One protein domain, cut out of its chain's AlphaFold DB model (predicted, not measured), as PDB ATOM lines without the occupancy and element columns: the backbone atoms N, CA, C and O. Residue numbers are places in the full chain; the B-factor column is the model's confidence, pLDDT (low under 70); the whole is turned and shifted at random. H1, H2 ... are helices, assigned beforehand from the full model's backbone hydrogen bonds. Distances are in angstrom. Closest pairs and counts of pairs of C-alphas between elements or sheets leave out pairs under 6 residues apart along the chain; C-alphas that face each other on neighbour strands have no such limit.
ATOM      1  N   HIS A   4     -34.411  64.005 -25.216       96.62
ATOM      2  CA  HIS A   4     -34.351  62.545 -25.126       96.62
ATOM      3  C   HIS A   4     -34.259  62.050 -23.678       96.62
ATOM      4  O   HIS A   4     -34.921  61.082 -23.324       96.62
ATOM      5  N   ILE A   5     -33.491  62.743 -22.830       96.44
ATOM      6  CA  ILE A   5     -33.372  62.401 -21.405       96.44
ATOM      7  C   ILE A   5     -34.721  62.620 -20.717       96.44
ATOM      8  O   ILE A   5     -35.173  61.764 -19.967       96.44
ATOM      9  N   ALA A   6     -35.395  63.731 -21.028       96.44
ATOM     10  CA  ALA A   6     -36.730  64.010 -20.505       96.44
ATOM     11  C   ALA A   6     -37.747  62.935 -20.923       96.44
ATOM     12  O   ALA A   6     -38.477  62.431 -20.075       96.44
ATOM     13  N   ALA A   7     -37.753  62.535 -22.199       97.06
ATOM     14  CA  ALA A   7     -38.636  61.478 -22.691       97.06
ATOM     15  C   ALA A   7     -38.362  60.121 -22.018       97.06
ATOM     16  O   ALA A   7     -39.300  59.425 -21.637       97.06
ATOM     17  N   ALA A   8     -37.089  59.761 -21.826       96.94
ATOM     18  CA  ALA A   8     -36.713  58.525 -21.146       96.94
ATOM     19  C   ALA A   8     -37.153  58.522 -19.674       96.94
ATOM     20  O   ALA A   8     -37.772  57.561 -19.225       96.94
ATOM     21  N   LEU A   9     -36.889  59.607 -18.937       96.38
ATOM     22  CA  LEU A   9     -37.299  59.735 -17.536       96.38
ATOM     23  C   LEU A   9     -38.822  59.725 -17.379       96.38
ATOM     24  O   LEU A   9     -39.325  59.071 -16.470       96.38
ATOM     25  N   TYR A  10     -39.552  60.381 -18.285       96.62
ATOM     26  CA  TYR A  10     -41.013  60.335 -18.295       96.62
ATOM     27  C   TYR A  10     -41.533  58.912 -18.530       96.62
ATOM     28  O   TYR A  10     -42.408  58.460 -17.803       96.62
ATOM     29  N   GLY A  11     -40.959  58.176 -19.488       97.06
ATOM     30  CA  GLY A  11     -41.348  56.786 -19.741       97.06
ATOM     31  C   GLY A  11     -41.062  55.848 -18.563       97.06
ATOM     32  O   GLY A  11     -41.835  54.926 -18.313       97.06
ATOM     33  N   ILE A  12     -39.976  56.088 -17.820       96.12
ATOM     34  CA  ILE A  12     -39.686  55.361 -16.576       96.12
ATOM     35  C   ILE A  12     -40.728  55.710 -15.508       96.12
ATOM     36  O   ILE A  12     -41.277  54.802 -14.895       96.12
ATOM     37  N   GLY A  13     -41.022  57.001 -15.316       96.50
ATOM     38  CA  GLY A  13     -42.030  57.466 -14.360       96.50
ATOM     39  C   GLY A  13     -43.412  56.880 -14.643       96.50
ATOM     40  O   GLY A  13     -43.983  56.248 -13.767       96.50
ATOM     41  N   ALA A  14     -43.879  56.969 -15.890       97.69
ATOM     42  CA  ALA A  14     -45.165  56.412 -16.309       97.69
ATOM     43  C   ALA A  14     -45.277  54.906 -16.013       97.69
ATOM     44  O   ALA A  14     -46.306  54.451 -15.525       97.69
ATOM     45  N   ARG A  15     -44.204  54.130 -16.229       97.06
ATOM     46  CA  ARG A  15     -44.196  52.700 -15.879       97.06
ATOM     47  C   ARG A  15     -44.232  52.433 -14.380       97.06
ATOM     48  O   ARG A  15     -44.828  51.444 -13.973       97.06
ATOM     49  N   LEU A  16     -43.568  53.260 -13.577       96.69
ATOM     50  CA  LEU A  16     -43.599  53.126 -12.119       96.69
ATOM     51  C   LEU A  16     -44.949  53.557 -11.532       96.69
ATOM     52  O   LEU A  16     -45.367  52.987 -10.530       96.69
ATOM     53  N   ASP A  17     -45.630  54.521 -12.155       96.69
ATOM     54  CA  ASP A  17     -46.988  54.920 -11.773       96.69
ATOM     55  C   ASP A  17     -48.011  53.811 -12.086       96.69
ATOM     56  O   ASP A  17     -48.914  53.563 -11.289       96.69
ATOM     57  N   GLU A  18     -47.858  53.122 -13.224       97.88
ATOM     58  CA  GLU A  18     -48.700  51.977 -13.608       97.88
ATOM     59  C   GLU A  18     -48.420  50.720 -12.764       97.88
ATOM     60  O   GLU A  18     -49.359  50.032 -12.360       97.88
ATOM     61  N   ASP A  19     -47.146  50.417 -12.488       96.56
ATOM     62  CA  ASP A  19     -46.717  49.278 -11.669       96.56
ATOM     63  C   ASP A  19     -45.686  49.699 -10.600       96.56
ATOM     64  O   ASP A  19     -44.468  49.588 -10.800       96.56
ATOM     65  N   PRO A  20     -46.156  50.127  -9.414       93.75
ATOM     66  CA  PRO A  20     -45.280  50.508  -8.308       93.75
ATOM     67  C   PRO A  20     -44.427  49.353  -7.763       93.75
ATOM     68  O   PRO A  20     -43.385  49.593  -7.145       93.75
ATOM     69  N   ILE A  21     -44.830  48.093  -7.982       95.12
ATOM     70  CA  ILE A  21     -44.111  46.914  -7.469       95.12
ATOM     71  C   ILE A  21     -42.764  46.761  -8.186       95.12
ATOM     72  O   ILE A  21     -41.785  46.288  -7.596       95.12
ATOM     73  N   LEU A  22     -42.666  47.247  -9.427       95.12
ATOM     74  CA  LEU A  22     -41.427  47.256 -10.197       95.12
ATOM     75  C   LEU A  22     -40.283  47.967  -9.459       95.12
ATOM     76  O   LEU A  22     -39.138  47.528  -9.560       95.12
ATOM     77  N   PHE A  23     -40.569  49.014  -8.675       94.38
ATOM     78  CA  PHE A  23     -39.551  49.708  -7.881       94.38
ATOM     79  C   PHE A  23     -38.852  48.768  -6.890       94.38
ATOM     80  O   PHE A  23     -37.623  48.748  -6.817       94.38
ATOM     81  N   PHE A  24     -39.626  47.958  -6.162       94.88
ATOM     82  CA  PHE A  24     -39.098  46.994  -5.193       94.88
ATOM     83  C   PHE A  24     -38.336  45.872  -5.894       94.88
ATOM     84  O   PHE A  24     -37.223  45.539  -5.492       94.88
ATOM     85  N   LYS A  25     -38.871  45.379  -7.015       94.62
ATOM     86  CA  LYS A  25     -38.209  44.360  -7.838       94.62
ATOM     87  C   LYS A  25     -36.851  44.829  -8.372       94.62
ATOM     88  O   LYS A  25     -35.881  44.085  -8.309       94.62
ATOM     89  N   LEU A  26     -36.759  46.064  -8.872       95.31
ATOM     90  CA  LEU A  26     -35.501  46.654  -9.355       95.31
ATOM     91  C   LEU A  26     -34.471  46.872  -8.237       95.31
ATOM     92  O   LEU A  26     -33.279  46.985  -8.517       95.31
ATOM     93  N   ARG A  27     -34.926  46.961  -6.985       94.81
ATOM     94  CA  ARG A  27     -34.082  47.076  -5.790       94.81
ATOM     95  C   ARG A  27     -33.740  45.730  -5.153       94.81
ATOM     96  O   ARG A  27     -33.060  45.745  -4.134       94.81
ATOM     97  N   ASP A  28     -34.184  44.621  -5.746       95.56
ATOM     98  CA  ASP A  28     -34.038  43.269  -5.199       95.56
ATOM     99  C   ASP A  28     -34.660  43.127  -3.795       95.56
ATOM    100  O   ASP A  28     -34.086  42.555  -2.875       95.56
ATOM    101  N   ILE A  29     -35.843  43.726  -3.614       95.06
ATOM    102  CA  ILE A  29     -36.604  43.697  -2.363       95.06
ATOM    103  C   ILE A  29     -37.868  42.859  -2.558       95.06
ATOM    104  O   ILE A  29     -38.661  43.129  -3.465       95.06
ATOM    105  N   ASP A  30     -38.100  41.894  -1.663       93.75
ATOM    106  CA  ASP A  30     -39.356  41.144  -1.616       93.75
ATOM    107  C   ASP A  30     -40.491  42.014  -1.046       93.75
ATOM    108  O   ASP A  30     -40.589  42.289   0.153       93.75
ATOM    109  N   PHE A  31     -41.378  42.456  -1.936       92.75
ATOM    110  CA  PHE A  31     -42.537  43.267  -1.580       92.75
ATOM    111  C   PHE A  31     -43.550  42.518  -0.695       92.75
ATOM    112  O   PHE A  31     -44.203  43.142   0.142       92.75
ATOM    113  N   GLN A  32     -43.681  41.193  -0.840       93.06
ATOM    114  CA  GLN A  32     -44.636  40.405  -0.053       93.06
ATOM    115  C   GLN A  32     -44.219  40.334   1.414       93.06
ATOM    116  O   GLN A  32     -45.064  40.445   2.306       93.06
ATOM    117  N   GLU A  33     -42.918  40.218   1.676       93.56
ATOM    118  CA  GLU A  33     -42.383  40.237   3.037       93.56
ATOM    119  C   GLU A  33     -42.633  41.592   3.721       93.56
ATOM    120  O   GLU A  33     -43.111  41.642   4.859       93.56
ATOM    121  N   LEU A  34     -42.399  42.701   3.007       92.50
ATOM    122  CA  LEU A  34     -42.662  44.050   3.520       92.50
ATOM    123  C   LEU A  34     -44.143  44.284   3.832       92.50
ATOM    124  O   LEU A  34     -44.473  44.872   4.868       92.50
ATOM    125  N   LEU A  35     -45.035  43.823   2.951       92.38
ATOM    126  CA  LEU A  35     -46.474  43.906   3.173       92.38
ATOM    127  C   LEU A  35     -46.892  43.105   4.399       92.38
ATOM    128  O   LEU A  35     -47.588  43.638   5.262       92.38
ATOM    129  N   LYS A  36     -46.432  41.854   4.507       95.31
ATOM    130  CA  LYS A  36     -46.742  40.985   5.644       95.31
ATOM    131  C   LYS A  36     -46.340  41.640   6.962       95.31
ATOM    132  O   LYS A  36     -47.172  41.760   7.859       95.31
ATOM    133  N   LYS A  37     -45.106  42.139   7.052       94.69
ATOM    134  CA  LYS A  37     -44.608  42.823   8.249       94.69
ATOM    135  C   LYS A  37     -45.447  44.057   8.593       94.69
ATOM    136  O   LYS A  37     -45.843  44.240   9.741       94.69
ATOM    137  N   SER A  38     -45.771  44.869   7.589       93.75
ATOM    138  CA  SER A  38     -46.586  46.078   7.769       93.75
ATOM    139  C   SER A  38     -48.000  45.752   8.266       93.75
ATOM    140  O   SER A  38     -48.548  46.457   9.116       93.75
ATOM    141  N   MET A  39     -48.599  44.669   7.759       94.81
ATOM    142  CA  MET A  39     -49.899  44.174   8.219       94.81
ATOM    143  C   MET A  39     -49.836  43.667   9.659       94.81
ATOM    144  O   MET A  39     -50.683  44.044  10.465       94.81
ATOM    145  N   GLU A  40     -48.829  42.862  10.000       95.25
ATOM    146  CA  GLU A  40     -48.627  42.349  11.360       95.25
ATOM    147  C   GLU A  40     -48.468  43.492  12.372       95.25
ATOM    148  O   GLU A  40     -49.165  43.521  13.388       95.25
ATOM    149  N   GLU A  41     -47.632  44.489  12.069       94.88
ATOM    150  CA  GLU A  41     -47.450  45.680  12.907       94.88
ATOM    151  C   GLU A  41     -48.763  46.460  13.078       94.88
ATOM    152  O   GLU A  41     -49.123  46.875  14.189       94.88
ATOM    153  N   LYS A  42     -49.534  46.621  11.993       93.81
ATOM    154  CA  LYS A  42     -50.831  47.295  12.055       93.81
ATOM    155  C   LYS A  42     -51.828  46.524  12.915       93.81
ATOM    156  O   LYS A  42     -52.492  47.146  13.748       93.81
ATOM    157  N   MET A  43     -51.909  45.205  12.758       93.25
ATOM    158  CA  MET A  43     -52.776  44.345  13.565       93.25
ATOM    159  C   MET A  43     -52.413  44.445  15.045       93.25
ATOM    160  O   MET A  43     -53.290  44.714  15.864       93.25
ATOM    161  N   GLN A  44     -51.128  44.350  15.397       92.94
ATOM    162  CA  GLN A  44     -50.688  44.522  16.783       92.94
ATOM    163  C   GLN A  44     -51.087  45.892  17.351       92.94
ATOM    164  O   GLN A  44     -51.541  45.983  18.491       92.94
ATOM    165  N   SER A  45     -50.983  46.960  16.552       93.12
ATOM    166  CA  SER A  45     -51.401  48.297  16.990       93.12
ATOM    167  C   SER A  45     -52.910  48.401  17.242       93.12
ATOM    168  O   SER A  45     -53.319  49.047  18.208       93.12
ATOM    169  N   MET A  46     -53.731  47.750  16.411       90.62
ATOM    170  CA  MET A  46     -55.188  47.736  16.555       90.62
ATOM    171  C   MET A  46     -55.619  46.923  17.778       90.62
ATOM    172  O   MET A  46     -56.463  47.373  18.548       90.62
ATOM    173  N   PHE A  47     -54.995  45.764  18.003       90.00
ATOM    174  CA  PHE A  47     -55.329  44.885  19.124       90.00
ATOM    175  C   PHE A  47     -54.700  45.302  20.458       90.00
ATOM    176  O   PHE A  47     -55.015  44.717  21.488       90.00
ATOM    177  N   LYS A  48     -53.875  46.357  20.490       90.06
ATOM    178  CA  LYS A  48     -53.175  46.824  21.702       90.06
ATOM    179  C   LYS A  48     -54.087  47.045  22.918       90.06
ATOM    180  O   LYS A  48     -53.627  46.956  24.056       90.06
ATOM    181  N   ASN A  49     -55.355  47.382  22.690       87.38
ATOM    182  CA  ASN A  49     -56.346  47.599  23.743       87.38
ATOM    183  C   ASN A  49     -57.551  46.652  23.632       87.38
ATOM    184  O   ASN A  49     -58.560  46.919  24.272       87.38
ATOM    185  N   ALA A  50     -57.466  45.577  22.839       84.38
ATOM    186  CA  ALA A  50     -58.588  44.663  22.620       84.38
ATOM    187  C   ALA A  50     -59.104  44.042  23.929       84.38
ATOM    188  O   ALA A  50     -60.308  43.960  24.133       84.38
ATOM    189  N   ASP A  51     -58.197  43.717  24.854       83.31
ATOM    190  CA  ASP A  51     -58.552  43.144  26.159       83.31
ATOM    191  C   ASP A  51     -58.918  44.200  27.219       83.31
ATOM    192  O   ASP A  51     -59.278  43.866  28.349       83.31
ATOM    193  N   LYS A  52     -58.810  45.496  26.899       86.19
ATOM    194  CA  LYS A  52     -59.103  46.572  27.850       86.19
ATOM    195  C   LYS A  52     -60.551  47.000  27.717       86.19
ATOM    196  O   LYS A  52     -60.903  47.775  26.828       86.19
TER     197      LYS A  52
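This is residues 4 to 52 of the 69 residues of an uncharacterized protein of Clostridium liquoris (UniProt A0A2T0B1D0). An extended, open chain of helices: H1 makes one end, the longer H3 reaches toward the other, and the short helix H2 sits at the turn between them, with no common core. The printed part has 49 residues with three named helices, H1, H2, H3 in chain order, and no named strand; the class is all helix. It is extended, a rod spanning 60 by 19 by 13 A, with a radius of gyration of the C-alphas of 17.5 A.

H1, residues 4 to 18, is close to but not clearly touching H2, residues 21 to 26; their closest C-alphas, of Leu 16 and Leu 22, are 6.5 A apart. They run opposite ways at a steep tilt of 54 degrees. H2 and H3, residues 31 to 47, only just touch, with 3 pairs of C-alphas within 8 A, and only at the corner by their link; the closest C-alphas, of Phe 24 and Phe 31, are 6.2 A apart, and H3 touches with residue 31 alone. They run opposite ways at a steep tilt of 53 degrees. H1 and H3 are apart. In H1, H2 and H3 every O i to N i+4 pair is within hydrogen-bond range.

H1 begins at C-alpha 4 (-34.351, 62.545, -25.126) and is 21.2 A long. H3, 24.4 A long, ends at C-alpha 47 (-55.329, 44.885, 19.124).

The C-alphas of His 4 and Lys 52, the two farthest apart, are 60.6 A apart. Residues 4 to 14 and 35 to 52 stand free. Both links are tight, the printed part has no cut, and no printed residue has a pLDDT under 70.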